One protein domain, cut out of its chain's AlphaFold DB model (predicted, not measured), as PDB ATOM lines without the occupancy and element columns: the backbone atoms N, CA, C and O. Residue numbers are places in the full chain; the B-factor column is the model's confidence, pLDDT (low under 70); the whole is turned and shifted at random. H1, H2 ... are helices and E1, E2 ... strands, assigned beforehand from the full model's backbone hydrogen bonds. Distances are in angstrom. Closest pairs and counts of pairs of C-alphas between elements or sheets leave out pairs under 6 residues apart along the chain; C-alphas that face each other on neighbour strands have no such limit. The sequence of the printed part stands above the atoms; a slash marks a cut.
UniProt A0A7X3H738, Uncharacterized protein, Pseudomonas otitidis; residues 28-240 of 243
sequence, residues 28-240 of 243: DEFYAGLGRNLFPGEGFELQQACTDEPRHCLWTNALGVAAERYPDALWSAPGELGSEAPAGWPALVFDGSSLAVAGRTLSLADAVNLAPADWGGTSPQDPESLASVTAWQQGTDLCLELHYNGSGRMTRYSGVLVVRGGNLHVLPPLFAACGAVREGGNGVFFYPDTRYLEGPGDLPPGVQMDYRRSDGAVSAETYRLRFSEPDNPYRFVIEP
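Overview. This is residues 28 to 240 of the 243 residues of an uncharacterized protein of Pseudomonas otitidis (UniProt A0A7X3H738). Three sheets stand one behind another along the longest axis: the five-stranded sheet E1 to E5 and the four-stranded sheet E6 to E9 are face to face as a sandwich, and the curled sheet E10 to E13 follows beyond the second. The short helix H2 covers the face of the first sheet turned away from the second, residues 171 to 182 run between the second sheet and the third, and H1 and H3 are small pieces that only graze the third and the second sheet. The printed part has 213 residues, with three named helices and thirteen named strands in the order H1 E1 E2 H2 E3 E4 E5 E6 E7 H3 E8 E9 E10 E11 E12 E13; each sheet runs in the order of its numbers and is antiparallel. The class is mostly strand, though under half of the residues are in named elements. The whole is compact, with a radius of gyration of the C-alphas of 18.0 A and spans of 58 by 39 by 29 A.

Along the chain. The largest sheet holds E1, residues 47 to 51 and 13.3 A long, E2, residues 57 to 60, E3, residues 92 to 94, E4, residues 98 to 101, and E5, residues 104 to 107; C-alpha 47 is at (101.192, 106.496, 124.444). H2 is residues 63 to 69. The second sheet holds E6, residues 130 to 138 and 23.8 A long, E7, residues 141 to 148 and 23.3 A, E8, residues 158 to 164 and 19.0 A, and E9, residues 167 to 170. H3 is residues 152 to 156, and H1 is residues 28 to 34, beginning at C-alpha 28 at (92.708, 127.378, 125.986). The third sheet holds E10, residues 189 to 196 and 22.9 A, E11, residues 206 to 213 and 22.7 A, E12, residues 222 to 229 and 21.2 A, and E13, residues 232 to 239 and 17.1 A, ending at C-alpha 239 at (94.381, 145.288, 126.524).

Arrangement. In the first sheet, strongly twisted, N 49 and O 58 of the hairpin E1 and E2 are within hydrogen-bond range at 2.8 A, as are N 94 and O 59 of the neighbours E2 and E3 at 2.8 A, and E3 E4 E5 are a meander, each strand the antiparallel neighbour of the one before, with N 100 and O 93 within hydrogen-bond range at 2.8 A across E3 and E4 and N 99 and O 106 at 2.8 A across E4 and E5. H2 is on this sheet over E2 at a height of 8.1 A, slantwise to the strands at 55 degrees on the local plane; its closest C-alphas to E3 are those of Ala 66 and Val 93, 7.0 A apart. The first two sheets form a sandwich, two sheets face to face, with strands at 41 degrees; the closest C-alphas of E5 and E9 are those of Leu 106 and Leu 168, 6.4 A apart. In the second sheet N 136 and O 143, N 146 and O 159, and N 169 and O 162 are 2.8, 2.7 and 2.8 A apart. In the third, a meander of four strands, N 193 and O 210, N 207 and O 225, and N 228 and O 235 are 2.8, 2.8 and 2.9 A apart, and E13 bends by 66 degrees at residue 235. E8 and E10 are only just apart, at 8.4 A. Every O i to N i+4 pair is within hydrogen-bond range in H1; the count is 2 of 3 in H2 and 0 of 1 in H3, where 1 of 2 O i to N i+3 pairs is in range.

Size, cuts and confidence. The C-alphas of Asp 72 and Pro 240, the two farthest apart, are 59.4 A from each other. The printed part has no cut. The links H1 to E1, H2 to E3, E5 to E6 and E9 to E10 are long. The mean pLDDT of the printed part is 91.9, and residues 219 to 220 are under 70.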
ATOM      1  N   ASP A  28      93.697 128.215 126.683       93.62
ATOM      2  CA  ASP A  28      92.708 127.378 125.986       93.62
ATOM      3  C   ASP A  28      91.380 128.113 125.764       93.62
ATOM      4  O   ASP A  28      90.863 128.154 124.645       93.62
ATOM      5  N   GLU A  29      90.858 128.766 126.809       93.56
ATOM      6  CA  GLU A  29      89.648 129.593 126.728       93.56
ATOM      7  C   GLU A  29      89.850 130.757 125.754       93.56
ATOM      8  O   GLU A  29      89.010 131.019 124.888       93.56
ATOM      9  N   PHE A  30      90.995 131.436 125.866       95.00
ATOM     10  CA  PHE A  30      91.352 132.535 124.981       95.00
ATOM     11  C   PHE A  30      91.400 132.086 123.515       95.00
ATOM     12  O   PHE A  30      90.755 132.709 122.670       95.00
ATOM     13  N   TYR A  31      92.093 130.987 123.206       95.25
ATOM     14  CA  TYR A  31      92.226 130.457 121.849       95.25
ATOM     15  C   TYR A  31      90.900 129.974 121.271       95.25
ATOM     16  O   TYR A  31      90.613 130.260 120.105       95.25
ATOM     17  N   ALA A  32      90.062 129.311 122.069       92.69
ATOM     18  CA  ALA A  32      88.716 128.933 121.652       92.69
ATOM     19  C   ALA A  32      87.862 130.169 121.304       92.69
ATOM     20  O   ALA A  32      87.125 130.166 120.315       92.69
ATOM     21  N   GLY A  33      88.008 131.259 122.068       91.56
ATOM     22  CA  GLY A  33      87.289 132.518 121.856       91.56
ATOM     23  C   GLY A  33      87.658 133.275 120.572       91.56
ATOM     24  O   GLY A  33      86.847 134.059 120.076       91.56
ATOM     25  N   LEU A  34      88.841 133.037 119.989       90.12
ATOM     26  CA  LEU A  34      89.274 133.705 118.747       90.12
ATOM     27  C   LEU A  34      88.572 133.177 117.486       90.12
ATOM     28  O   LEU A  34      88.548 133.863 116.452       90.12
ATOM     29  N   GLY A  35      88.035 131.955 117.560       90.06
ATOM     30  CA  GLY A  35      87.371 131.255 116.468       90.06
ATOM     31  C   GLY A  35      88.270 130.932 115.267       90.06
ATOM     32  O   GLY A  35      89.419 131.370 115.147       90.06
ATOM     33  N   ARG A  36      87.698 130.182 114.312       91.88
ATOM     34  CA  ARG A  36      88.390 129.678 113.106       91.88
ATOM     35  C   ARG A  36      89.619 128.814 113.426       91.88
ATOM     36  O   ARG A  36      90.561 128.785 112.639       91.88
ATOM     37  N   ASN A  37      89.619 128.128 114.565       95.25
ATOM     38  CA  ASN A  37      90.663 127.178 114.941       95.25
ATOM     39  C   ASN A  37      90.753 126.078 113.871       95.25
ATOM     40  O   ASN A  37      89.730 125.542 113.440       95.25
ATOM     41  N   LEU A  38      91.970 125.779 113.420       96.38
ATOM     42  CA  LEU A  38      92.243 124.722 112.447       96.38
ATOM     43  C   LEU A  38      92.026 123.339 113.068       96.38
ATOM     44  O   LEU A  38      91.554 122.431 112.395       96.38
ATOM     45  N   PHE A  39      92.325 123.205 114.358       96.44
ATOM     46  CA  PHE A  39      92.201 121.968 115.117       96.44
ATOM     47  C   PHE A  39      91.187 122.158 116.253       96.44
ATOM     48  O   PHE A  39      91.576 122.509 117.367       96.44
ATOM     49  N   PRO A  40      89.877 122.031 115.977       90.62
ATOM     50  CA  PRO A  40      88.850 122.184 117.000       90.62
ATOM     51  C   PRO A  40      88.752 120.944 117.902       90.62
ATOM     52  O   PRO A  40      89.071 119.833 117.486       90.62
ATOM     53  N   GLY A  41      88.198 121.127 119.102       87.12
ATOM     54  CA  GLY A  41      87.884 120.031 120.023       87.12
ATOM     55  C   GLY A  41      89.070 119.567 120.868       87.12
ATOM     56  O   GLY A  41      90.036 120.300 121.072       87.12
ATOM     57  N   GLU A  42      88.951 118.351 121.395       88.69
ATOM     58  CA  GLU A  42      89.955 117.731 122.258       88.69
ATOM     59  C   GLU A  42      90.945 116.905 121.432       88.69
ATOM     60  O   GLU A  42      90.590 116.296 120.419       88.69
ATOM     61  N   GLY A  43      92.203 116.904 121.868       93.94
ATOM     62  CA  GLY A  43      93.247 116.089 121.267       93.94
ATOM     63  C   GLY A  43      93.195 114.637 121.743       93.94
ATOM     64  O   GLY A  43      92.549 114.297 122.730       93.94
ATOM     65  N   PHE A  44      93.905 113.774 121.028       95.19
ATOM     66  CA  PHE A  44      94.129 112.380 121.373       95.19
ATOM     67  C   PHE A  44      95.540 112.213 121.940       95.19
ATOM     68  O   PHE A  44      96.526 112.468 121.245       95.19
ATOM     69  N   GLU A  45      95.647 111.787 123.195       95.88
ATOM     70  CA  GLU A  45      96.937 111.551 123.845       95.88
ATOM     71  C   GLU A  45      97.605 110.278 123.301       95.88
ATOM     72  O   GLU A  45      97.041 109.180 123.342       95.88
ATOM     73  N   LEU A  46      98.825 110.425 122.782       96.69
ATOM     74  CA  LEU A  46      99.657 109.306 122.350       96.69
ATOM     75  C   LEU A  46     100.248 108.586 123.565       96.69
ATOM     76  O   LEU A  46     100.487 109.187 124.608       96.69
ATOM     77  N   GLN A  47     100.548 107.300 123.409       95.62
ATOM     78  CA  GLN A  47     101.192 106.496 124.444       95.62
ATOM     79  C   GLN A  47     102.680 106.335 124.146       95.62
ATOM     80  O   GLN A  47     103.076 106.103 123.000       95.62
ATOM     81  N   GLN A  48     103.509 106.433 125.184       95.19
ATOM     82  CA  GLN A  48     104.942 106.205 125.060       95.19
ATOM     83  C   GLN A  48     105.242 104.701 125.063       95.19
ATOM     84  O   GLN A  48     105.163 104.056 126.101       95.19
ATOM     85  N   ALA A  49     105.613 104.136 123.919       94.31
ATOM     86  CA  ALA A  49     106.070 102.754 123.826       94.31
ATOM     87  C   ALA A  49     107.603 102.704 123.792       94.31
ATOM     88  O   ALA A  49     108.223 103.502 123.089       94.31
ATOM     89  N   CYS A  50     108.212 101.768 124.519       94.25
ATOM     90  CA  CYS A  50     109.660 101.606 124.612       94.25
ATOM     91  C   CYS A  50     110.101 100.157 124.382       94.25
ATOM     92  O   CYS A  50     109.404  99.220 124.776       94.25
ATOM     93  N   THR A  51     111.288  99.975 123.809       92.12
ATOM     94  CA  THR A  51     111.969  98.675 123.720       92.12
ATOM     95  C   THR A  51     112.936  98.451 124.883       92.12
ATOM     96  O   THR A  51     113.419  99.412 125.488       92.12
ATOM     97  N   ASP A  52     113.242  97.186 125.181       84.94
ATOM     98  CA  ASP A  52     114.130  96.823 126.295       84.94
ATOM     99  C   ASP A  52     115.623  96.990 125.944       84.94
ATOM    100  O   ASP A  52     116.332  97.751 126.603       84.94
ATOM    101  N   GLU A  53     116.113  96.316 124.891       82.62
ATOM    102  CA  GLU A  53     117.528  96.346 124.479       82.62
ATOM    103  C   GLU A  53     117.702  96.218 122.946       82.62
ATOM    104  O   GLU A  53     117.349  95.180 122.382       82.62
ATOM    105  N   PRO A  54     118.289  97.219 122.253       84.62
ATOM    106  CA  PRO A  54     118.580  98.574 122.735       84.62
ATOM    107  C   PRO A  54     117.294  99.334 123.083       84.62
ATOM    108  O   PRO A  54     116.247  99.092 122.487       84.62
ATOM    109  N   ARG A  55     117.377 100.265 124.042       89.19
ATOM    110  CA  ARG A  55     116.239 101.093 124.452       89.19
ATOM    111  C   ARG A  55     115.915 102.137 123.383       89.19
ATOM    112  O   ARG A  55     116.737 103.001 123.082       89.19
ATOM    113  N   HIS A  56     114.700 102.068 122.856       90.75
ATOM    114  CA  HIS A  56     114.111 103.036 121.943       90.75
ATOM    115  C   HIS A  56     112.706 103.357 122.426       90.75
ATOM    116  O   HIS A  56     111.856 102.473 122.437       90.75
ATOM    117  N   CYS A  57     112.463 104.607 122.810       94.00
ATOM    118  CA  CYS A  57     111.132 105.087 123.159       94.00
ATOM    119  C   CYS A  57     110.544 105.905 122.008       94.00
ATOM    120  O   CYS A  57     111.260 106.618 121.313       94.00
ATOM    121  N   LEU A  58     109.237 105.805 121.806       95.00
ATOM    122  CA  LEU A  58     108.478 106.582 120.832       95.00
ATOM    123  C   LEU A  58     107.083 106.886 121.372       95.00
ATOM    124  O   LEU A  58     106.591 106.191 122.253       95.00
ATOM    125  N   TRP A  59     106.437 107.909 120.826       96.88
ATOM    126  CA  TRP A  59     105.044 108.248 121.114       96.88
ATOM    127  C   TRP A  59     104.160 107.768 119.965       96.88
ATOM    128  O   TRP A  59     104.388 108.152 118.817       96.88
ATOM    129  N   THR A  60     103.174 106.914 120.245       96.31
ATOM    130  CA  THR A  60     102.333 106.272 119.221       96.31
ATOM    131  C   THR A  60     100.878 106.108 119.653       96.31
ATOM    132  O   THR A  60     100.566 106.059 120.840       96.31
ATOM    133  N   ASN A  61      99.976 105.989 118.679       95.62
ATOM    134  CA  ASN A  61      98.587 105.575 118.899       95.62
ATOM    135  C   ASN A  61      98.319 104.095 118.567       95.62
ATOM    136  O   ASN A  61      97.192 103.640 118.742       95.62
ATOM    137  N   ALA A  62      99.324 103.356 118.087       93.94
ATOM    138  CA  ALA A  62      99.210 101.943 117.741       93.94
ATOM    139  C   ALA A  62     100.548 101.209 117.895       93.94
ATOM    140  O   ALA A  62     101.584 101.653 117.388       93.94
ATOM    141  N   LEU A  63     100.528 100.038 118.533       90.62
ATOM    142  CA  LEU A  63     101.726  99.225 118.728       90.62
ATOM    143  C   LEU A  63     102.205  98.562 117.430       90.62
ATOM    144  O   LEU A  63     103.406  98.397 117.240       90.62
ATOM    145  N   GLY A  64     101.297  98.217 116.509       88.50
ATOM    146  CA  GLY A  64     101.659  97.558 115.249       88.50
ATOM    147  C   GLY A  64     102.631  98.386 114.410       88.50
ATOM    148  O   GLY A  64     103.614  97.855 113.904       88.50
ATOM    149  N   VAL A  65     102.432  99.705 114.351       83.94
ATOM    150  CA  VAL A  65     103.304 100.606 113.573       83.94
ATOM    151  C   VAL A  65     104.648 100.850 114.262       83.94
ATOM    152  O   VAL A  65     105.665 101.029 113.595       83.94
ATOM    153  N   ALA A  66     104.686 100.796 115.594       83.75
ATOM    154  CA  ALA A  66     105.946 100.779 116.332       83.75
ATOM    155  C   ALA A  66     106.740  99.494 116.033       83.75
ATOM    156  O   ALA A  66     107.925  99.555 115.701       83.75
ATOM    157  N   ALA A  67     106.065  98.341 116.062       85.69
ATOM    158  CA  ALA A  67     106.664  97.040 115.783       85.69
ATOM    159  C   ALA A  67     107.204  96.927 114.350       85.69
ATOM    160  O   ALA A  67     108.271  96.363 114.154       85.69
ATOM    161  N   GLU A  68     106.553  97.521 113.348       85.31
ATOM    162  CA  GLU A  68     107.093  97.559 111.978       85.31
ATOM    163  C   GLU A  68     108.450  98.276 111.881       85.31
ATOM    164  O   GLU A  68     109.280  97.920 111.043       85.31
ATOM    165  N   ARG A  69     108.699  99.274 112.741       80.88
ATOM    166  CA  ARG A  69     109.960 100.030 112.753       80.88
ATOM    167  C   ARG A  69     111.113  99.218 113.341       80.88
ATOM    168  O   ARG A  69     112.233  99.309 112.844       80.88
ATOM    169  N   TYR A  70     110.825  98.424 114.372       81.81
ATOM    170  CA  TYR A  70     111.778  97.533 115.036       81.81
ATOM    171  C   TYR A  70     111.151  96.133 115.199       81.81
ATOM    172  O   TYR A  70     110.663  95.806 116.284       81.81
ATOM    173  N   PRO A  71     111.142  95.308 114.131       80.12
ATOM    174  CA  PRO A  71     110.360  94.064 114.073       80.12
ATOM    175  C   PRO A  71     110.836  92.977 115.035       80.12
ATOM    176  O   PRO A  71     110.040  92.142 115.455       80.12
ATOM    177  N   ASP A  72     112.114  93.009 115.410       83.00
ATOM    178  CA  ASP A  72     112.720  92.033 116.320       83.00
ATOM    179  C   ASP A  72     112.748  92.516 117.783       83.00
ATOM    180  O   ASP A  72     113.295  91.833 118.651       83.00
ATOM    181  N   ALA A  73     112.191  93.698 118.074       84.12
ATOM    182  CA  ALA A  73     112.224  94.279 119.410       84.12
ATOM    183  C   ALA A  73     111.015  93.867 120.258       84.12
ATOM    184  O   ALA A  73     109.878  93.800 119.787       84.12
ATOM    185  N   LEU A  74     111.262  93.647 121.549       85.12
ATOM    186  CA  LEU A  74     110.205  93.520 122.546       85.12
ATOM    187  C   LEU A  74     109.777  94.912 122.998       85.12
ATOM    188  O   LEU A  74     110.622  95.720 123.380       85.12
ATOM    189  N   TRP A  75     108.473  95.171 122.945       89.50
ATOM    190  CA  TRP A  75     107.884  96.461 123.278       89.50
ATOM    191  C   TRP A  75     107.129  96.421 124.602       89.50
ATOM    192  O   TRP A  75     106.390  95.481 124.893       89.50
ATOM    193  N   SER A  76     107.248  97.512 125.345       88.06
ATOM    194  CA  SER A  76     106.438  97.843 126.509       88.06
ATOM    195  C   SER A  76     105.742  99.183 126.273       88.06
ATOM    196  O   SER A  76     106.303 100.072 125.638       88.06
ATOM    197  N   ALA A  77     104.511  99.339 126.755       86.94
ATOM    198  CA  ALA A  77     103.777 100.601 126.715       86.94
ATOM    199  C   ALA A  77     102.903 100.720 127.974       86.94
ATOM    200  O   ALA A  77     102.425  99.697 128.477       86.94
ATOM    201  N   PRO A  78     102.688 101.932 128.510       77.06
ATOM    202  CA  PRO A  78     101.692 102.162 129.539       77.06
ATOM    203  C   PRO A  78     100.282 102.023 128.942       77.06
ATOM    204  O   PRO A  78     100.023 102.430 127.811       77.06
ATOM    205  N   GLY A  79      99.360 101.450 129.719       70.44
ATOM    206  CA  GLY A  79      97.954 101.306 129.329       70.44
ATOM    207  C   GLY A  79      97.677 100.225 128.274       70.44
ATOM    208  O   GLY A  79      98.493  99.342 128.017       70.44
ATOM    209  N   GLU A  80      96.479 100.276 127.685       77.00
ATOM    210  CA  GLU A  80      96.015  99.338 126.653       77.00
ATOM    211  C   GLU A  80      96.289  99.904 125.250       77.00
ATOM    212  O   GLU A  80      95.384 100.355 124.548       77.00
ATOM    213  N   LEU A  81      97.557  99.914 124.831       88.31
ATOM    214  CA  LEU A  81      97.913 100.297 123.466       88.31
ATOM    215  C   LEU A  81      97.558  99.161 122.491       88.31
ATOM    216  O   LEU A  81      98.199  98.110 122.476       88.31
ATOM    217  N   GLY A  82      96.527  99.376 121.672       89.81
ATOM    218  CA  GLY A  82      96.092  98.421 120.652       89.81
ATOM    219  C   GLY A  82      97.111  98.227 119.523       89.81
ATOM    220  O   GLY A  82      97.999  99.051 119.305       89.81
ATOM    221  N   SER A  83      96.975  97.134 118.767       89.94
ATOM    222  CA  SER A  83      97.832  96.851 117.605       89.94
ATOM    223  C   SER A  83      97.578  97.795 116.427       89.94
ATOM    224  O   SER A  83      98.495  98.072 115.661       89.94
ATOM    225  N   GLU A  84      96.352  98.291 116.285       93.50
ATOM    226  CA  GLU A  84      95.918  99.165 115.195       93.50
ATOM    227  C   GLU A  84      95.574 100.562 115.715       93.50
ATOM    228  O   GLU A  84      95.251 100.739 116.891       93.50
ATOM    229  N   ALA A  85      95.631 101.556 114.825       94.06
ATOM    230  CA  ALA A  85      95.236 102.918 115.158       94.06
ATOM    231  C   ALA A  85      93.725 102.991 115.452       94.06
ATOM    232  O   ALA A  85      92.943 102.271 114.820       94.06
ATOM    233  N   PRO A  86      93.283 103.877 116.366       93.44
ATOM    234  CA  PRO A  86      91.865 104.084 116.629       93.44
ATOM    235  C   PRO A  86      91.083 104.424 115.357       93.44
ATOM    236  O   PRO A  86      91.578 105.110 114.461       93.44
ATOM    237  N   ALA A  87      89.824 103.984 115.287       93.19
ATOM    238  CA  ALA A  87      88.969 104.265 114.139       93.19
ATOM    239  C   ALA A  87      88.891 105.778 113.858       93.19
ATOM    240  O   ALA A  87      88.603 106.577 114.748       93.19
ATOM    241  N   GLY A  88      89.135 106.164 112.603       92.56
ATOM    242  CA  GLY A  88      89.140 107.566 112.181       92.56
ATOM    243  C   GLY A  88      90.446 108.319 112.447       92.56
ATOM    244  O   GLY A  88      90.509 109.500 112.121       92.56
ATOM    245  N   TRP A  89      91.480 107.669 112.987       94.94
ATOM    246  CA  TRP A  89      92.820 108.237 113.131       94.94
ATOM    247  C   TRP A  89      93.818 107.546 112.195       94.94
ATOM    248  O   TRP A  89      93.789 106.321 112.062       94.94
ATOM    249  N   PRO A  90      94.738 108.292 111.554       95.00
ATOM    250  CA  PRO A  90      95.895 107.670 110.927       95.00
ATOM    251  C   PRO A  90      96.788 107.040 112.002       95.00
ATOM    252  O   PRO A  90      96.792 107.476 113.153       95.00
ATOM    253  N   ALA A  91      97.600 106.053 111.626       95.31
ATOM    254  CA  ALA A  91      98.678 105.617 112.503       95.31
ATOM    255  C   ALA A  91      99.717 106.735 112.655       95.31
ATOM    256  O   ALA A  91     100.157 107.313 111.654       95.31
ATOM    257  N   LEU A  92     100.090 107.022 113.899       96.62
ATOM    258  CA  LEU A  92     100.997 108.101 114.268       96.62
ATOM    259  C   LEU A  92     102.157 107.539 115.074       96.62
ATOM    260  O   LEU A  92     101.931 106.817 116.039       96.62
ATOM    261  N   VAL A  93     103.381 107.910 114.703       96.25
ATOM    262  CA  VAL A  93     104.586 107.605 115.479       96.25
ATOM    263  C   VAL A  93     105.492 108.826 115.495       96.25
ATOM    264  O   VAL A  93     105.903 109.298 114.437       96.25
ATOM    265  N   PHE A  94     105.840 109.310 116.684       96.94
ATOM    266  CA  PHE A  94     106.870 110.322 116.887       96.94
ATOM    267  C   PHE A  94     108.045 109.716 117.657       96.94
ATOM    268  O   PHE A  94     107.892 109.289 118.798       96.94
ATOM    269  N   ASP A  95     109.219 109.676 117.030       94.44
ATOM    270  CA  ASP A  95     110.431 109.056 117.593       94.44
ATOM    271  C   ASP A  95     111.454 110.080 118.102       94.44
ATOM    272  O   ASP A  95     112.621 109.755 118.315       94.44
ATOM    273  N   GLY A  96     111.038 111.338 118.250       95.19
ATOM    274  CA  GLY A  96     111.909 112.424 118.689       95.19
ATOM    275  C   GLY A  96     112.702 113.089 117.566       95.19
ATOM    276  O   GLY A  96     113.105 114.237 117.712       95.19
ATOM    277  N   SER A  97     112.883 112.432 116.418       96.31
ATOM    278  CA  SER A  97     113.549 113.017 115.239       96.31
ATOM    279  C   SER A  97     112.610 113.191 114.049       96.31
ATOM    280  O   SER A  97     112.870 113.988 113.148       96.31
ATOM    281  N   SER A  98     111.522 112.431 114.021       96.44
ATOM    282  CA  SER A  98     110.594 112.354 112.911       96.44
ATOM    283  C   SER A  98     109.182 112.038 113.383       96.44
ATOM    284  O   SER A  98     108.966 111.384 114.404       96.44
ATOM    285  N   LEU A  99     108.216 112.494 112.596       97.19
ATOM    286  CA  LEU A  99     106.809 112.161 112.722       97.19
ATOM    287  C   LEU A  99     106.396 111.313 111.520       97.19
ATOM    288  O   LEU A  99     106.425 111.783 110.383       97.19
ATOM    289  N   ALA A 100     105.987 110.073 111.759       95.62
ATOM    290  CA  ALA A 100     105.345 109.237 110.758       95.62
ATOM    291  C   ALA A 100     103.820 109.369 110.854       95.62
ATOM    292  O   ALA A 100     103.242 109.180 111.924       95.62
ATOM    293  N   VAL A 101     103.176 109.670 109.724       95.31
ATOM    294  CA  VAL A 101     101.715 109.763 109.580       95.31
ATOM    295  C   VAL A 101     101.280 108.805 108.481       95.31
ATOM    296  O   VAL A 101     101.644 108.996 107.320       95.31
ATOM    297  N   ALA A 102     100.524 107.765 108.840       91.62
ATOM    298  CA  ALA A 102     100.087 106.714 107.913       91.62
ATOM    299  C   ALA A 102     101.247 106.158 107.052       91.62
ATOM    300  O   ALA A 102     101.142 106.038 105.832       91.62
ATOM    301  N   GLY A 103     102.394 105.893 107.689       86.94
ATOM    302  CA  GLY A 103     103.606 105.376 107.041       86.94
ATOM    303  C   GLY A 103     104.460 106.419 106.307       86.94
ATOM    304  O   GLY A 103     105.593 106.117 105.933       86.94
ATOM    305  N   ARG A 104     103.985 107.659 106.126       93.50
ATOM    306  CA  ARG A 104     104.806 108.748 105.576       93.50
ATOM    307  C   ARG A 104     105.602 109.429 106.681       93.50
ATOM    308  O   ARG A 104     105.018 110.079 107.544       93.50
ATOM    309  N   THR A 105     106.924 109.354 106.599       95.31
ATOM    310  CA  THR A 105     107.842 109.991 107.552       95.31
ATOM    311  C   THR A 105     108.131 111.443 107.179       95.31
ATOM    312  O   THR A 105     108.476 111.743 106.038       95.31
ATOM    313  N   LEU A 106     108.022 112.336 108.160       97.25
ATOM    314  CA  LEU A 106     108.384 113.747 108.095       97.25
ATOM    315  C   LEU A 106     109.486 114.013 109.128       97.25
ATOM    316  O   LEU A 106     109.279 113.795 110.319       97.25
ATOM    317  N   SER A 107     110.661 114.447 108.680       97.56
ATOM    318  CA  SER A 107     111.811 114.724 109.550       97.56
ATOM    319  C   SER A 107     111.686 116.094 110.222       97.56
ATOM    320  O   SER A 107     111.290 117.059 109.570       97.56
ATOM    321  N   LEU A 108     112.081 116.208 111.496       97.12
ATOM    322  CA  LEU A 108     112.234 117.507 112.165       97.12
ATOM    323  C   LEU A 108     113.337 118.354 111.524       97.12
ATOM    324  O   LEU A 108     113.203 119.573 111.455       97.12
ATOM    325  N   ALA A 109     114.396 117.718 111.017       96.75
ATOM    326  CA  ALA A 109     115.509 118.417 110.380       96.75
ATOM    327  C   ALA A 109     115.101 119.105 109.064       96.75
ATOM    328  O   ALA A 109     115.690 120.120 108.700       96.75
ATOM    329  N   ASP A 110     114.078 118.575 108.386       97.38
ATOM    330  CA  ASP A 110     113.534 119.119 107.134       97.38
ATOM    331  C   ASP A 110     112.277 119.977 107.363       97.38
ATOM    332  O   ASP A 110     111.652 120.447 106.409       97.38
ATOM    333  N   ALA A 111     111.868 120.159 108.622       97.31
ATOM    334  CA  ALA A 111     110.672 120.915 108.947       97.31
ATOM    335  C   ALA A 111     110.852 122.406 108.637       97.31
ATOM    336  O   ALA A 111     111.919 122.997 108.818       97.31
ATOM    337  N   VAL A 112     109.757 123.049 108.233       96.50
ATOM    338  CA  VAL A 112     109.697 124.504 108.112       96.50
ATOM    339  C   VAL A 112     109.746 125.094 109.519       96.50
ATOM    340  O   VAL A 112     108.778 125.007 110.279       96.50
ATOM    341  N   ASN A 113     110.886 125.681 109.883       95.88
ATOM    342  CA  ASN A 113     111.067 126.281 111.197       95.88
ATOM    343  C   ASN A 113     110.451 127.683 111.247       95.88
ATOM    344  O   ASN A 113     110.995 128.629 110.676       95.88
ATOM    345  N   LEU A 114     109.316 127.808 111.933       95.75
ATOM    346  CA  LEU A 114     108.649 129.082 112.203       95.75
ATOM    347  C   LEU A 114     108.964 129.602 113.614       95.75
ATOM    348  O   LEU A 114     108.520 130.693 113.972       95.75
ATOM    349  N   ALA A 115     109.704 128.828 114.413       94.44
ATOM    350  CA  ALA A 115     110.114 129.184 115.762       94.44
ATOM    351  C   ALA A 115     111.354 130.101 115.767       94.44
ATOM    352  O   ALA A 115     112.115 130.141 114.793       94.44
ATOM    353  N   PRO A 116     111.611 130.808 116.883       89.12
ATOM    354  CA  PRO A 116     112.879 131.494 117.109       89.12
ATOM    355  C   PRO A 116     114.086 130.557 116.957       89.12
ATOM    356  O   PRO A 116     114.033 129.381 117.323       89.12
ATOM    357  N   ALA A 117     115.193 131.083 116.424       85.12
ATOM    358  CA  ALA A 117     116.374 130.286 116.079       85.12
ATOM    359  C   ALA A 117     117.018 129.568 117.283       85.12
ATOM    360  O   ALA A 117     117.643 128.525 117.117       85.12
ATOM    361  N   ASP A 118     116.856 130.111 118.487       85.88
ATOM    362  CA  ASP A 118     117.387 129.591 119.747       85.88
ATOM    363  C   ASP A 118     116.514 128.505 120.394       85.88
ATOM    364  O   ASP A 118     116.977 127.823 121.305       85.88
ATOM    365  N   TRP A 119     115.284 128.288 119.913       85.56
ATOM    366  CA  TRP A 119     114.394 127.252 120.450       85.56
ATOM    367  C   TRP A 119     114.866 125.828 120.121       85.56
ATOM    368  O   TRP A 119     114.554 124.883 120.839       85.56
ATOM    369  N   GLY A 120     115.618 125.651 119.030       85.44
ATOM    370  CA  GLY A 120     116.142 124.343 118.637       85.44
ATOM    371  C   GLY A 120     115.070 123.317 118.248       85.44
ATOM    372  O   GLY A 120     115.388 122.135 118.182       85.44
ATOM    373  N   GLY A 121     113.833 123.734 117.955       84.81
ATOM    374  CA  GLY A 121     112.696 122.829 117.724       84.81
ATOM    375  C   GLY A 121     112.803 121.901 116.500       84.81
ATOM    376  O   GLY A 121     112.027 120.958 116.393       84.81
ATOM    377  N   THR A 122     113.770 122.129 115.605       92.50
ATOM    378  CA  THR A 122     114.126 121.218 114.495       92.50
ATOM    379  C   THR A 122     115.246 120.233 114.843       92.50
ATOM    380  O   THR A 122     115.635 119.418 114.008       92.50
ATOM    381  N   SER A 123     115.811 120.322 116.048       92.75
ATOM    382  CA  SER A 123     116.805 119.365 116.538       92.75
ATOM    383  C   SER A 123     116.118 118.080 117.003       92.75
ATOM    384  O   SER A 123     114.974 118.140 117.460       92.75
ATOM    385  N   PRO A 124     116.813 116.929 116.949       93.81
ATOM    386  CA  PRO A 124     116.352 115.712 117.601       93.81
ATOM    387  C   PRO A 124     116.021 115.956 119.074       93.81
ATOM    388  O   PRO A 124     116.782 116.599 119.799       93.81
ATOM    389  N   GLN A 125     114.891 115.417 119.501       92.06
ATOM    390  CA  GLN A 125     114.396 115.461 120.866       92.06
ATOM    391  C   GLN A 125     114.444 114.053 121.442       92.06
ATOM    392  O   GLN A 125     114.184 113.088 120.730       92.06
ATOM    393  N   ASP A 126     114.764 113.925 122.724       93.44
ATOM    394  CA  ASP A 126     114.651 112.644 123.416       93.44
ATOM    395  C   ASP A 126     113.167 112.376 123.732       93.44
ATOM    396  O   ASP A 126     112.572 113.160 124.482       93.44
ATOM    397  N   PRO A 127     112.544 111.305 123.204       94.38
ATOM    398  CA  PRO A 127     111.152 110.972 123.501       94.38
ATOM    399  C   PRO A 127     110.863 110.798 124.993       94.38
ATOM    400  O   PRO A 127     109.731 111.038 125.409       94.38
ATOM    401  N   GLU A 128     111.860 110.422 125.800       93.56
ATOM    402  CA  GLU A 128     111.736 110.269 127.257       93.56
ATOM    403  C   GLU A 128     111.740 111.611 128.006       93.56
ATOM    404  O   GLU A 128     111.281 111.706 129.144       93.56
ATOM    405  N   SER A 129     112.202 112.687 127.362       92.88
ATOM    406  CA  SER A 129     112.151 114.041 127.927       92.88
ATOM    407  C   SER A 129     110.751 114.665 127.887       92.88
ATOM    408  O   SER A 129     110.524 115.704 128.511       92.88
ATOM    409  N   LEU A 130     109.805 114.033 127.187       94.88
ATOM    410  CA  LEU A 130     108.423 114.480 127.068       94.88
ATOM    411  C   LEU A 130     107.566 113.897 128.198       94.88
ATOM    412  O   LEU A 130     107.660 112.717 128.525       94.88
ATOM    413  N   ALA A 131     106.740 114.748 128.800       94.94
ATOM    414  CA  ALA A 131     105.737 114.382 129.791       94.94
ATOM    415  C   ALA A 131     104.481 113.814 129.121       94.94
ATOM    416  O   ALA A 131     103.904 112.845 129.605       94.94
ATOM    417  N   SER A 132     104.070 114.418 128.006       95.94
ATOM    418  CA  SER A 132     102.950 113.959 127.191       95.94
ATOM    419  C   SER A 132     103.096 114.440 125.751       95.94
ATOM    420  O   SER A 132     103.743 115.455 125.465       95.94
ATOM    421  N   VAL A 133     102.477 113.693 124.839       97.81
ATOM    422  CA  VAL A 133     102.308 114.083 123.441       97.81
ATOM    423  C   VAL A 133     100.850 113.913 123.080       97.81
ATOM    424  O   VAL A 133     100.317 112.807 123.129       97.81
ATOM    425  N   THR A 134     100.215 115.003 122.680       98.12
ATOM    426  CA  THR A 134      98.820 114.985 122.244       98.12
ATOM    427  C   THR A 134      98.762 115.286 120.753       98.12
ATOM    428  O   THR A 134      99.551 116.076 120.238       98.12
ATOM    429  N   ALA A 135      97.867 114.615 120.036       98.12
ATOM    430  CA  ALA A 135      97.641 114.810 118.615       98.12
ATOM    431  C   ALA A 135      96.250 115.403 118.371       98.12
ATOM    432  O   ALA A 135      95.272 115.000 118.987       98.12
ATOM    433  N   TRP A 136      96.139 116.317 117.418       98.00
ATOM    434  CA  TRP A 136      94.878 116.862 116.925       98.00
ATOM    435  C   TRP A 136      94.818 116.667 115.424       98.00
ATOM    436  O   TRP A 136      95.841 116.760 114.746       98.00
ATOM    437  N   GLN A 137      93.623 116.444 114.887       95.88
ATOM    438  CA  GLN A 137      93.436 116.258 113.453       95.88
ATOM    439  C   GLN A 137      92.237 117.037 112.925       95.88
ATOM    440  O   GLN A 137      91.222 117.178 113.602       95.88
ATOM    441  N   GLN A 138      92.352 117.494 111.680       95.00
ATOM    442  CA  GLN A 138      91.246 118.052 110.913       95.00
ATOM    443  C   GLN A 138      91.432 117.685 109.438       95.00
ATOM    444  O   GLN A 138      92.274 118.237 108.730       95.00
ATOM    445  N   GLY A 139      90.634 116.731 108.952       92.81
ATOM    446  CA  GLY A 139      90.820 116.182 107.608       92.81
ATOM    447  C   GLY A 139      92.185 115.499 107.478       92.81
ATOM    448  O   GLY A 139      92.445 114.518 108.161       92.81
ATOM    449  N   THR A 140      93.044 116.005 106.592       92.75
ATOM    450  CA  THR A 140      94.423 115.505 106.411       92.75
ATOM    451  C   THR A 140      95.470 116.305 107.180       92.75
ATOM    452  O   THR A 140      96.648 115.950 107.143       92.75
ATOM    453  N   ASP A 141      95.067 117.414 107.800       96.62
ATOM    454  CA  ASP A 141      95.959 118.235 108.604       96.62
ATOM    455  C   ASP A 141      96.073 117.623 110.006       96.62
ATOM    456  O   ASP A 141      95.094 117.111 110.560       96.62
ATOM    457  N   LEU A 142      97.272 117.689 110.581       97.88
ATOM    458  CA  LEU A 142      97.586 117.145 111.901       97.88
ATOM    459  C   LEU A 142      98.364 118.184 112.707       97.88
ATOM    460  O   LEU A 142      99.176 118.921 112.149       97.88
ATOM    461  N   CYS A 143      98.164 118.207 114.016       98.50
ATOM    462  CA  CYS A 143      98.992 118.956 114.943       98.50
ATOM    463  C   CYS A 143      99.423 118.069 116.105       98.50
ATOM    464  O   CYS A 143      98.625 117.267 116.580       98.50
ATOM    465  N   LEU A 144     100.677 118.184 116.537       98.38
ATOM    466  CA  LEU A 144     101.159 117.576 117.771       98.38
ATOM    467  C   LEU A 144     101.558 118.675 118.743       98.38
ATOM    468  O   LEU A 144     102.269 119.605 118.364       98.38
ATOM    469  N   GLU A 145     101.160 118.507 119.993       97.81
ATOM    470  CA  GLU A 145     101.622 119.301 121.125       97.81
ATOM    471  C   GLU A 145     102.483 118.407 122.008       97.81
ATOM    472  O   GLU A 145     102.076 117.316 122.412       97.81
ATOM    473  N   LEU A 146     103.706 118.863 122.235       97.12
ATOM    474  CA  LEU A 146     104.766 118.183 122.953       97.12
ATOM    475  C   LEU A 146     104.966 118.928 124.270       97.12
ATOM    476  O   LEU A 146     105.450 120.066 124.280       97.12
ATOM    477  N   HIS A 147     104.611 118.296 125.383       95.44
ATOM    478  CA  HIS A 147     104.876 118.842 126.708       95.44
ATOM    479  C   HIS A 147     106.132 118.204 127.275       95.44
ATOM    480  O   HIS A 147     106.253 116.983 127.312       95.44
ATOM    481  N   TYR A 148     107.071 119.026 127.735       92.31
ATOM    482  CA  TYR A 148     108.339 118.563 128.292       92.31
ATOM    483  C   TYR A 148     108.232 118.314 129.795       92.31
ATOM    484  O   TYR A 148     107.547 119.042 130.516       92.31
ATOM    485  N   ASN A 149     108.992 117.335 130.281       87.06
ATOM    486  CA  ASN A 149     109.241 117.154 131.703       87.06
ATOM    487  C   ASN A 149     109.965 118.401 132.240       87.06
ATOM    488  O   ASN A 149     111.145 118.627 131.975       87.06
ATOM    489  N   GLY A 150     109.248 119.254 132.972       82.06
ATOM    490  CA  GLY A 150     109.778 120.536 133.420       82.06
ATOM    491  C   GLY A 150     108.893 121.227 134.450       82.06
ATOM    492  O   GLY A 150     107.717 120.918 134.607       82.06
ATOM    493  N   SER A 151     109.473 122.184 135.174       81.00
ATOM    494  CA  SER A 151     108.765 122.987 136.176       81.00
ATOM    495  C   SER A 151     109.039 124.482 135.993       81.00
ATOM    496  O   SER A 151     109.886 124.899 135.195       81.00
ATOM    497  N   GLY A 152     108.298 125.318 136.722       86.31
ATOM    498  CA  GLY A 152     108.490 126.765 136.709       86.31
ATOM    499  C   GLY A 152     108.188 127.378 135.343       86.31
ATOM    500  O   GLY A 152     107.075 127.267 134.841       86.31
ATOM    501  N   ARG A 153     109.168 128.061 134.740       85.94
ATOM    502  CA  ARG A 153     108.977 128.739 133.444       85.94
ATOM    503  C   ARG A 153     108.818 127.767 132.278       85.94
ATOM    504  O   ARG A 153     108.169 128.150 131.314       85.94
ATOM    505  N   MET A 154     109.348 126.545 132.375       84.75
ATOM    506  CA  MET A 154     109.289 125.555 131.290       84.75
ATOM    507  C   MET A 154     107.861 125.141 130.941       84.75
ATOM    508  O   MET A 154     107.593 124.848 129.787       84.75
ATOM    509  N   THR A 155     106.925 125.195 131.895       87.69
ATOM    510  CA  THR A 155     105.515 124.834 131.647       87.69
ATOM    511  C   THR A 155     104.822 125.762 130.651       87.69
ATOM    512  O   THR A 155     103.788 125.416 130.102       87.69
ATOM    513  N   ARG A 156     105.408 126.939 130.406       92.62
ATOM    514  CA  ARG A 156     104.920 127.950 129.463       92.62
ATOM    515  C   ARG A 156     105.357 127.663 128.027       92.62
ATOM    516  O   ARG A 156     104.984 128.414 127.134       92.62
ATOM    517  N   TYR A 157     106.208 126.659 127.823       93.88
ATOM    518  CA  TYR A 157     106.801 126.324 126.539       93.88
ATOM    519  C   TYR A 157     106.383 124.908 126.155       93.88
ATOM    520  O   TYR A 157     106.709 123.945 126.849       93.88
ATOM    521  N   SER A 158     105.692 124.794 125.032       94.00
ATOM    522  CA  SER A 158     105.337 123.526 124.401       94.00
ATOM    523  C   SER A 158     105.995 123.454 123.026       94.00
ATOM    524  O   SER A 158     106.221 124.468 122.358       94.00
ATOM    525  N   GLY A 159     106.350 122.249 122.594       96.12
ATOM    526  CA  GLY A 159     106.678 122.017 121.194       96.12
ATOM    527  C   GLY A 159     105.375 121.867 120.427       96.12
ATOM    528  O   GLY A 159     104.574 121.014 120.782       96.12
ATOM    529  N   VAL A 160     105.142 122.662 119.384       97.88
ATOM    530  CA  VAL A 160     103.967 122.474 118.521       97.88
ATOM    531  C   VAL A 160     104.417 122.195 117.099       97.88
ATOM    532  O   VAL A 160     105.146 122.986 116.493       97.88
ATOM    533  N   LEU A 161     103.981 121.051 116.579       98.31
ATOM    534  CA  LEU A 161     104.268 120.586 115.231       98.31
ATOM    535  C   LEU A 161     102.986 120.599 114.403       98.31
ATOM    536  O   LEU A 161     101.987 120.041 114.838       98.31
ATOM    537  N   VAL A 162     103.009 121.167 113.197       98.44
ATOM    538  CA  VAL A 162     101.848 121.184 112.289       98.44
ATOM    539  C   VAL A 162     102.191 120.507 110.970       98.44
ATOM    540  O   VAL A 162     103.088 120.943 110.247       98.44
ATOM    541  N   VAL A 163     101.432 119.473 110.619       97.88
ATOM    542  CA  VAL A 163     101.442 118.866 109.289       97.88
ATOM    543  C   VAL A 163     100.327 119.486 108.466       97.88
ATOM    544  O   VAL A 163      99.150 119.272 108.746       97.88
ATOM    545  N   ARG A 164     100.700 120.231 107.426       95.56
ATOM    546  CA  ARG A 164      99.754 120.829 106.478       95.56
ATOM    547  C   ARG A 164     100.367 120.894 105.090       95.56
ATOM    548  O   ARG A 164     101.552 121.187 104.937       95.56
ATOM    549  N   GLY A 165      99.575 120.570 104.069       90.75
ATOM    550  CA  GLY A 165     100.036 120.607 102.675       90.75
ATOM    551  C   GLY A 165     101.224 119.679 102.382       90.75
ATOM    552  O   GLY A 165     101.983 119.928 101.454       90.75
ATOM    553  N   GLY A 166     101.410 118.628 103.187       90.75
ATOM    554  CA  GLY A 166     102.531 117.695 103.052       90.75
ATOM    555  C   GLY A 166     103.784 118.052 103.855       90.75
ATOM    556  O   GLY A 166     104.635 117.183 104.015       90.75
ATOM    557  N   ASN A 167     103.870 119.265 104.404       94.69
ATOM    558  CA  ASN A 167     105.043 119.747 105.129       94.69
ATOM    559  C   ASN A 167     104.828 119.692 106.641       94.69
ATOM    560  O   ASN A 167     103.717 119.929 107.122       94.69
ATOM    561  N   LEU A 168     105.909 119.426 107.372       97.94
ATOM    562  CA  LEU A 168     105.983 119.581 108.821       97.94
ATOM    563  C   LEU A 168     106.460 120.998 109.147       97.94
ATOM    564  O   LEU A 168     107.430 121.470 108.559       97.94
ATOM    565  N   HIS A 169     105.792 121.661 110.082       98.00
ATOM    566  CA  HIS A 169     106.142 122.995 110.555       98.00
ATOM    567  C   HIS A 169     106.376 122.944 112.058       98.00
ATOM    568  O   HIS A 169     105.601 122.312 112.772       98.00
ATOM    569  N   VAL A 170     107.405 123.637 112.531       97.75
ATOM    570  CA  VAL A 170     107.678 123.828 113.961       97.75
ATOM    571  C   VAL A 170     107.252 125.240 114.333       97.75
ATOM    572  O   VAL A 170     107.723 126.191 113.710       97.75
ATOM    573  N   LEU A 171     106.367 125.390 115.318       97.62
ATOM    574  CA  LEU A 171     105.859 126.700 115.738       97.62
ATOM    575  C   LEU A 171     106.697 127.311 116.877       97.62
ATOM    576  O   LEU A 171     107.370 126.573 117.605       97.62
ATOM    577  N   PRO A 172     106.648 128.647 117.073       96.62
ATOM    578  CA  PRO A 172     107.138 129.284 118.292       96.62
ATOM    579  C   PRO A 172     106.521 128.635 119.538       96.62
ATOM    580  O   PRO A 172     105.342 128.306 119.494       96.62
ATOM    581  N   PRO A 173     107.268 128.479 120.641       95.81
ATOM    582  CA  PRO A 173     106.847 127.622 121.757       95.81
ATOM    583  C   PRO A 173     106.062 128.313 122.875       95.81
ATOM    584  O   PRO A 173     105.392 127.652 123.666       95.81
ATOM    585  N   LEU A 174     106.200 129.634 123.017       96.62
ATOM    586  CA  LEU A 174     105.697 130.348 124.189       96.62
ATOM    587  C   LEU A 174     104.165 130.412 124.163       96.62
ATOM    588  O   LEU A 174     103.580 131.100 123.323       96.62
ATOM    589  N   PHE A 175     103.544 129.717 125.116       96.38
ATOM    590  CA  PHE A 175     102.100 129.491 125.219       96.38
ATOM    591  C   PHE A 175     101.486 128.917 123.942       96.38
ATOM    592  O   PHE A 175     100.313 129.145 123.655       96.38
ATOM    593  N   ALA A 176     102.282 128.207 123.147       94.69
ATOM    594  CA  ALA A 176     101.802 127.587 121.932       94.69
ATOM    595  C   ALA A 176     100.862 126.431 122.265       94.69
ATOM    596  O   ALA A 176     101.018 125.756 123.278       94.69
ATOM    597  N   ALA A 177      99.881 126.217 121.403       96.75
ATOM    598  CA  ALA A 177      98.976 125.089 121.516       96.75
ATOM    599  C   ALA A 177      98.429 124.748 120.136       96.75
ATOM    600  O   ALA A 177      98.292 125.636 119.283       96.75
ATOM    601  N   CYS A 178      98.036 123.496 119.926       97.88
ATOM    602  CA  CYS A 178      97.329 123.126 118.698       97.88
ATOM    603  C   CYS A 178      96.001 123.887 118.559       97.88
ATOM    604  O   CYS A 178      95.649 124.329 117.462       97.88
ATOM    605  N   GLY A 179      95.329 124.155 119.685       96.25
ATOM    606  CA  GLY A 179      94.134 125.000 119.738       96.25
ATOM    607  C   GLY A 179      94.378 126.450 119.298       96.25
ATOM    608  O   GLY A 179      93.441 127.115 118.868       96.25
ATOM    609  N   ALA A 180      95.618 126.943 119.328       96.12
ATOM    610  CA  ALA A 180      95.954 128.298 118.890       96.12
ATOM    611  C   ALA A 180      96.100 128.433 117.365       96.12
ATOM    612  O   ALA A 180      96.138 129.544 116.839       96.12
ATOM    613  N   VAL A 181      96.211 127.325 116.629       97.44
ATOM    614  CA  VAL A 181      96.391 127.360 115.174       97.44
ATOM    615  C   VAL A 181      95.054 127.665 114.504       97.44
ATOM    616  O   VAL A 181      94.048 127.022 114.796       97.44
ATOM    617  N   ARG A 182      95.022 128.635 113.584       95.50
ATOM    618  CA  ARG A 182      93.792 129.084 112.904       95.50
ATOM    619  C   ARG A 182      93.858 128.885 111.396       95.50
ATOM    620  O   ARG A 182      94.916 128.994 110.780       95.50
ATOM    621  N   GLU A 183      92.708 128.623 110.788       93.38
ATOM    622  CA  GLU A 183      92.566 128.436 109.344       93.38
ATOM    623  C   GLU A 183      92.927 129.720 108.577       93.38
ATOM    624  O   GLU A 183      92.404 130.800 108.865       93.38
ATOM    625  N   GLY A 184      93.812 129.598 107.581       90.00
ATOM    626  CA  GLY A 184      94.279 130.704 106.740       90.00
ATOM    627  C   GLY A 184      93.772 130.696 105.298       90.00
ATOM    628  O   GLY A 184      93.963 131.692 104.594       90.00
ATOM    629  N   GLY A 185      93.115 129.615 104.866       85.69
ATOM    630  CA  GLY A 185      92.748 129.362 103.478       85.69
ATOM    631  C   GLY A 185      93.948 128.952 102.619       85.69
ATOM    632  O   GLY A 185      95.098 129.251 102.934       85.69
ATOM    633  N   ASN A 186      93.683 128.281 101.493       84.81
ATOM    634  CA  ASN A 186      94.687 127.922 100.477       84.81
ATOM    635  C   ASN A 186      95.923 127.176 101.028       84.81
ATOM    636  O   ASN A 186      97.038 127.395 100.563       84.81
ATOM    637  N   GLY A 187      95.734 126.312 102.032       87.31
ATOM    638  CA  GLY A 187      96.824 125.542 102.646       87.31
ATOM    639  C   GLY A 187      97.723 126.345 103.593       87.31
ATOM    640  O   GLY A 187      98.727 125.818 104.061       87.31
ATOM    641  N   VAL A 188      97.365 127.592 103.902       93.12
ATOM    642  CA  VAL A 188      98.047 128.441 104.889       93.12
ATOM    643  C   VAL A 188      97.323 128.338 106.227       93.12
ATOM    644  O   VAL A 188      96.111 128.125 106.286       93.12
ATOM    645  N   PHE A 189      98.053 128.498 107.322       95.75
ATOM    646  CA  PHE A 189      97.479 128.645 108.655       95.75
ATOM    647  C   PHE A 189      98.053 129.877 109.351       95.75
ATOM    648  O   PHE A 189      99.097 130.407 108.954       95.75
ATOM    649  N   PHE A 190      97.356 130.337 110.385       95.94
ATOM    650  CA  PHE A 190      97.869 131.336 111.308       95.94
ATOM    651  C   PHE A 190      98.292 130.687 112.620       95.94
ATOM    652  O   PHE A 190      97.646 129.747 113.081       95.94
ATOM    653  N   TYR A 191      99.347 131.211 113.227       96.06
ATOM    654  CA  TYR A 191      99.884 130.730 114.496       96.06
ATOM    655  C   TYR A 191     100.311 131.906 115.383       96.06
ATOM    656  O   TYR A 191     100.667 132.964 114.849       96.06
ATOM    657  N   PRO A 192     100.283 131.750 116.717       95.25
ATOM    658  CA  PRO A 192     100.754 132.784 117.625       95.25
ATOM    659  C   PRO A 192     102.289 132.857 117.643       95.25
ATOM    660  O   PRO A 192     102.981 131.868 117.870       95.25
ATOM    661  N   ASP A 193     102.819 134.058 117.441       94.50
ATOM    662  CA  ASP A 193     104.199 134.442 117.742       94.50
ATOM    663  C   ASP A 193     104.175 135.303 119.012       94.50
ATOM    664  O   ASP A 193     103.850 136.498 118.983       94.50
ATOM    665  N   THR A 194     104.409 134.652 120.152       95.38
ATOM    666  CA  THR A 194     104.250 135.248 121.482       95.38
ATOM    667  C   THR A 194     105.586 135.726 122.035       95.38
ATOM    668  O   THR A 194     106.564 134.981 122.071       95.38
ATOM    669  N   ARG A 195     105.611 136.950 122.569       94.12
ATOM    670  CA  ARG A 195     106.748 137.507 123.315       94.12
ATOM    671  C   ARG A 195     106.293 138.172 124.602       94.12
ATOM    672  O   ARG A 195     105.216 138.760 124.657       94.12
ATOM    673  N   TYR A 196     107.130 138.124 125.632       94.81
ATOM    674  CA  TYR A 196     106.880 138.890 126.849       94.81
ATOM    675  C   TYR A 196     106.908 140.394 126.571       94.81
ATOM    676  O   TYR A 196     107.696 140.880 125.761       94.81
ATOM    677  N   LEU A 197     106.033 141.127 127.255       93.50
ATOM    678  CA  LEU A 197     106.089 142.581 127.293       93.50
ATOM    679  C   LEU A 197     107.253 143.023 128.181       93.50
ATOM    680  O   LEU A 197     107.499 142.436 129.234       93.50
ATOM    681  N   GLU A 198     107.926 144.096 127.781       91.56
ATOM    682  CA  GLU A 198     108.892 144.774 128.640       91.56
ATOM    683  C   GLU A 198     108.159 145.630 129.680       91.56
ATOM    684  O   GLU A 198     107.130 146.253 129.394       91.56
ATOM    685  N   GLY A 199     108.685 145.666 130.901       85.94
ATOM    686  CA  GLY A 199     108.104 146.428 131.997       85.94
ATOM    687  C   GLY A 199     109.065 146.574 133.174       85.94
ATOM    688  O   GLY A 199     110.135 145.965 133.180       85.94
ATOM    689  N   PRO A 200     108.710 147.404 134.169       79.31
ATOM    690  CA  PRO A 200     109.507 147.537 135.379       79.31
ATOM    691  C   PRO A 200     109.411 146.261 136.234       79.31
ATOM    692  O   PRO A 200     108.310 145.808 136.542       79.31
ATOM    693  N   GLY A 201     110.556 145.728 136.668       83.19
ATOM    694  CA  GLY A 201     110.651 144.576 137.576       83.19
ATOM    695  C   GLY A 201     111.118 143.276 136.911       83.19
ATOM    696  O   GLY A 201     111.396 143.235 135.716       83.19
ATOM    697  N   ASP A 202     111.214 142.212 137.712       84.44
ATOM    698  CA  ASP A 202     111.790 140.920 137.292       84.44
ATOM    699  C   ASP A 202     110.781 139.979 136.610       84.44
ATOM    700  O   ASP A 202     111.161 138.983 135.980       84.44
ATOM    701  N   LEU A 203     109.483 140.263 136.762       89.00
ATOM    702  CA  LEU A 203     108.400 139.492 136.163       89.00
ATOM    703  C   LEU A 203     107.781 140.278 135.004       89.00
ATOM    704  O   LEU A 203     107.461 141.458 135.172       89.00
ATOM    705  N   PRO A 204     107.583 139.641 133.838       92.00
ATOM    706  CA  PRO A 204     106.951 140.305 132.713       92.00
ATOM    707  C   PRO A 204     105.500 140.660 133.071       92.00
ATOM    708  O   PRO A 204     104.793 139.817 133.618       92.00
ATOM    709  N   PRO A 205     105.019 141.870 132.742       93.81
ATOM    710  CA  PRO A 205     103.651 142.293 133.048       93.81
ATOM    711  C   PRO A 205     102.594 141.639 132.144       93.81
ATOM    712  O   PRO A 205     101.396 141.825 132.352       93.81
ATOM    713  N   GLY A 206     103.013 140.919 131.104       95.12
ATOM    714  CA  GLY A 206     102.126 140.330 130.113       95.12
ATOM    715  C   GLY A 206     102.876 139.808 128.895       95.12
ATOM    716  O   GLY A 206     104.109 139.718 128.896       95.12
ATOM    717  N   VAL A 207     102.129 139.521 127.834       95.81
ATOM    718  CA  VAL A 207     102.655 139.129 126.524       95.81
ATOM    719  C   VAL A 207     102.020 139.939 125.399       95.81
ATOM    720  O   VAL A 207     100.874 140.378 125.480       95.81
ATOM    721  N   GLN A 208     102.776 140.121 124.324       95.31
ATOM    722  CA  GLN A 208     102.228 140.436 123.017       95.31
ATOM    723  C   GLN A 208     102.212 139.158 122.184       95.31
ATOM    724  O   GLN A 208     103.217 138.454 122.112       95.31
ATOM    725  N   MET A 209     101.081 138.888 121.549       94.88
ATOM    726  CA  MET A 209     100.876 137.744 120.677       94.88
ATOM    727  C   MET A 209     100.496 138.237 119.289       94.88
ATOM    728  O   MET A 209      99.419 138.803 119.101       94.88
ATOM    729  N   ASP A 210     101.389 138.033 118.330       93.50
ATOM    730  CA  ASP A 210     101.169 138.397 116.935       93.50
ATOM    731  C   ASP A 210     100.764 137.140 116.153       93.50
ATOM    732  O   ASP A 210     101.542 136.194 116.060       93.50
ATOM    733  N   TYR A 211      99.563 137.100 115.570       94.06
ATOM    734  CA  TYR A 211      99.176 135.981 114.708       94.06
ATOM    735  C   TYR A 211      99.855 136.103 113.347       94.06
ATOM    736  O   TYR A 211      99.466 136.935 112.525       94.06
ATOM    737  N   ARG A 212     100.856 135.260 113.096       94.56
ATOM    738  CA  ARG A 212     101.630 135.205 111.846       94.56
ATOM    739  C   ARG A 212     101.022 134.208 110.872       94.56
ATOM    740  O   ARG A 212     100.333 133.285 111.290       94.56
ATOM    741  N   ARG A 213     101.290 134.375 109.574       94.25
ATOM    742  CA  ARG A 213     100.935 133.387 108.541       94.25
ATOM    743  C   ARG A 213     102.088 132.427 108.301       94.25
ATOM    744  O   ARG A 213     103.240 132.851 108.269       94.25
ATOM    745  N   SER A 214     101.771 131.160 108.050       94.75
ATOM    746  CA  SER A 214     102.760 130.112 107.765       94.75
ATOM    747  C   SER A 214     103.526 130.302 106.448       94.75
ATOM    748  O   SER A 214     104.584 129.712 106.274       94.75
ATOM    749  N   ASP A 215     103.020 131.134 105.533       91.69
ATOM    750  CA  ASP A 215     103.670 131.493 104.263       91.69
ATOM    751  C   ASP A 215     104.650 132.679 104.388       91.69
ATOM    752  O   ASP A 215     105.234 133.111 103.395       91.69
ATOM    753  N   GLY A 216     104.823 133.228 105.595       84.00
ATOM    754  CA  GLY A 216     105.673 134.391 105.849       84.00
ATOM    755  C   GLY A 216     105.065 135.732 105.416       84.00
ATOM    756  O   GLY A 216     105.706 136.769 105.588       84.00
ATOM    757  N   ALA A 217     103.835 135.757 104.885       80.00
ATOM    758  CA  ALA A 217     103.132 137.005 104.610       80.00
ATOM    759  C   ALA A 217     102.683 137.690 105.914       80.00
ATOM    760  O   ALA A 217     102.509 137.067 106.964       80.00
ATOM    761  N   VAL A 218     102.470 139.007 105.858       70.50
ATOM    762  CA  VAL A 218     102.082 139.783 107.044       70.50
ATOM    763  C   VAL A 218     100.669 139.399 107.495       70.50
ATOM    764  O   VAL A 218      99.727 139.430 106.703       70.50
ATOM    765  N   SER A 219     100.508 139.094 108.784       69.44
ATOM    766  CA  SER A 219      99.209 139.046 109.460       69.44
ATOM    767  C   SER A 219      99.243 139.879 110.739       69.44
ATOM    768  O   SER A 219     100.280 139.963 111.395       69.44
ATOM    769  N   ALA A 220      98.128 140.570 111.002       63.94
ATOM    770  CA  ALA A 220      98.056 141.773 111.837       63.94
ATOM    771  C   ALA A 220      97.109 141.654 113.044       63.94
ATOM    772  O   ALA A 220      96.889 142.644 113.741       63.94
ATOM    773  N   GLU A 221      96.521 140.478 113.297       88.75
ATOM    774  CA  GLU A 221      95.793 140.264 114.552       88.75
ATOM    775  C   GLU A 221      96.819 140.139 115.685       88.75
ATOM    776  O   GLU A 221      97.426 139.092 115.905       88.75
ATOM    777  N   THR A 222      97.042 141.263 116.359       91.81
ATOM    778  CA  THR A 222      97.900 141.373 117.533       91.81
ATOM    779  C   THR A 222      97.033 141.476 118.774       91.81
ATOM    780  O   THR A 222      96.166 142.348 118.874       91.81
ATOM    781  N   TYR A 223      97.328 140.635 119.756       93.38
ATOM    782  CA  TYR A 223      96.734 140.696 121.080       93.38
ATOM    783  C   TYR A 223      97.788 141.126 122.086       93.38
ATOM    784  O   TYR A 223      98.871 140.549 122.168       93.38
ATOM    785  N   ARG A 224      97.461 142.148 122.872       94.44
ATOM    786  CA  ARG A 224      98.245 142.528 124.042       94.44
ATOM    787  C   ARG A 224      97.536 141.965 125.264       94.44
ATOM    788  O   ARG A 224      96.419 142.372 125.561       94.44
ATOM    789  N   LEU A 225      98.158 141.003 125.929       94.94
ATOM    790  CA  LEU A 225      97.601 140.313 127.085       94.94
ATOM    791  C   LEU A 225      98.357 140.784 128.320       94.94
ATOM    792  O   LEU A 225      99.563 140.565 128.421       94.94
ATOM    793  N   ARG A 226      97.675 141.438 129.257       94.69
ATOM    794  CA  ARG A 226      98.269 141.819 130.542       94.69
ATOM    795  C   ARG A 226      97.931 140.765 131.578       94.69
ATOM    796  O   ARG A 226      96.753 140.467 131.776       94.69
ATOM    797  N   PHE A 227      98.943 140.257 132.273       94.62
ATOM    798  CA  PHE A 227      98.726 139.330 133.374       94.62
ATOM    799  C   PHE A 227      97.960 140.040 134.492       94.62
ATOM    800  O   PHE A 227      98.310 141.149 134.912       94.62
ATOM    801  N   SER A 228      96.861 139.435 134.937       92.25
ATOM    802  CA  SER A 228      96.096 139.945 136.077       92.25
ATOM    803  C   SER A 228      96.805 139.650 137.398       92.25
ATOM    804  O   SER A 228      96.610 140.378 138.368       92.25
ATOM    805  N   GLU A 229      97.655 138.625 137.402       90.38
ATOM    806  CA  GLU A 229      98.481 138.170 138.517       90.38
ATOM    807  C   GLU A 229      99.934 138.034 138.020       90.38
ATOM    808  O   GLU A 229     100.190 137.226 137.128       90.38
ATOM    809  N   PRO A 230     100.904 138.824 138.523       80.00
ATOM    810  CA  PRO A 230     102.276 138.824 137.993       80.00
ATOM    811  C   PRO A 230     103.001 137.471 138.063       80.00
ATOM    812  O   PRO A 230     103.885 137.191 137.252       80.00
ATOM    813  N   ASP A 231     102.657 136.640 139.042       86.06
ATOM    814  CA  ASP A 231     103.213 135.306 139.277       86.06
ATOM    815  C   ASP A 231     102.480 134.197 138.509       86.06
ATOM    816  O   ASP A 231     103.053 133.124 138.292       86.06
ATOM    817  N   ASN A 232     101.267 134.471 138.025       90.81
ATOM    818  CA  ASN A 232     100.436 133.532 137.289       90.81
ATOM    819  C   ASN A 232     100.171 134.025 135.852       90.81
ATOM    820  O   ASN A 232      99.174 134.702 135.587       90.81
ATOM    821  N   PRO A 233     101.030 133.655 134.883       93.19
ATOM    822  CA  PRO A 233     100.919 134.136 133.509       93.19
ATOM    823  C   PRO A 233      99.753 133.508 132.727       93.19
ATOM    824  O   PRO A 233      99.562 133.846 131.564       93.19
ATOM    825  N   TYR A 234      98.994 132.590 133.332       95.00
ATOM    826  CA  TYR A 234      97.824 131.967 132.711       95.00
ATOM    827  C   TYR A 234      96.545 132.776 132.932       95.00
ATOM    828  O   TYR A 234      95.588 132.592 132.188       95.00
ATOM    829  N   ARG A 235      96.541 133.712 133.893       95.62
ATOM    830  CA  ARG A 235      95.416 134.623 134.124       95.62
ATOM    831  C   ARG A 235      95.716 136.002 133.564       95.62
ATOM    832  O   ARG A 235      96.674 136.668 133.974       95.62
ATOM    833  N   PHE A 236      94.908 136.450 132.610       95.69
ATOM    834  CA  PHE A 236      95.171 137.696 131.894       95.69
ATOM    835  C   PHE A 236      93.913 138.375 131.367       95.69
ATOM    836  O   PHE A 236      92.852 137.778 131.223       95.69
ATOM    837  N   VAL A 237      94.055 139.655 131.034       95.19
ATOM    838  CA  VAL A 237      93.046 140.436 130.314       95.19
ATOM    839  C   VAL A 237      93.617 140.929 128.991       95.19
ATOM    840  O   VAL A 237      94.810 141.226 128.888       95.19
ATOM    841  N   ILE A 238      92.759 141.054 127.982       93.56
ATOM    842  CA  ILE A 238      93.129 141.687 126.714       93.56
ATOM    843  C   ILE A 238      93.152 143.203 126.923       93.56
ATOM    844  O   ILE A 238      92.167 143.799 127.366       93.56
ATOM    845  N   GLU A 239      94.268 143.837 126.586       89.38
ATOM    846  CA  GLU A 239      94.381 145.288 126.524       89.38
ATOM    847  C   GLU A 239      94.007 145.795 125.123       89.38
ATOM    848  O   GLU A 239      94.331 145.148 124.122       89.38
ATOM    849  N   PRO A 240      93.364 146.971 125.016       76.75
ATOM    850  CA  PRO A 240      93.218 147.642 123.734       76.75
ATOM    851  C   PRO A 240      94.595 147.855 123.099       76.75
ATOM    852  O   PRO A 240      95.544 148.231 123.792       76.75
TER     853      PRO A 240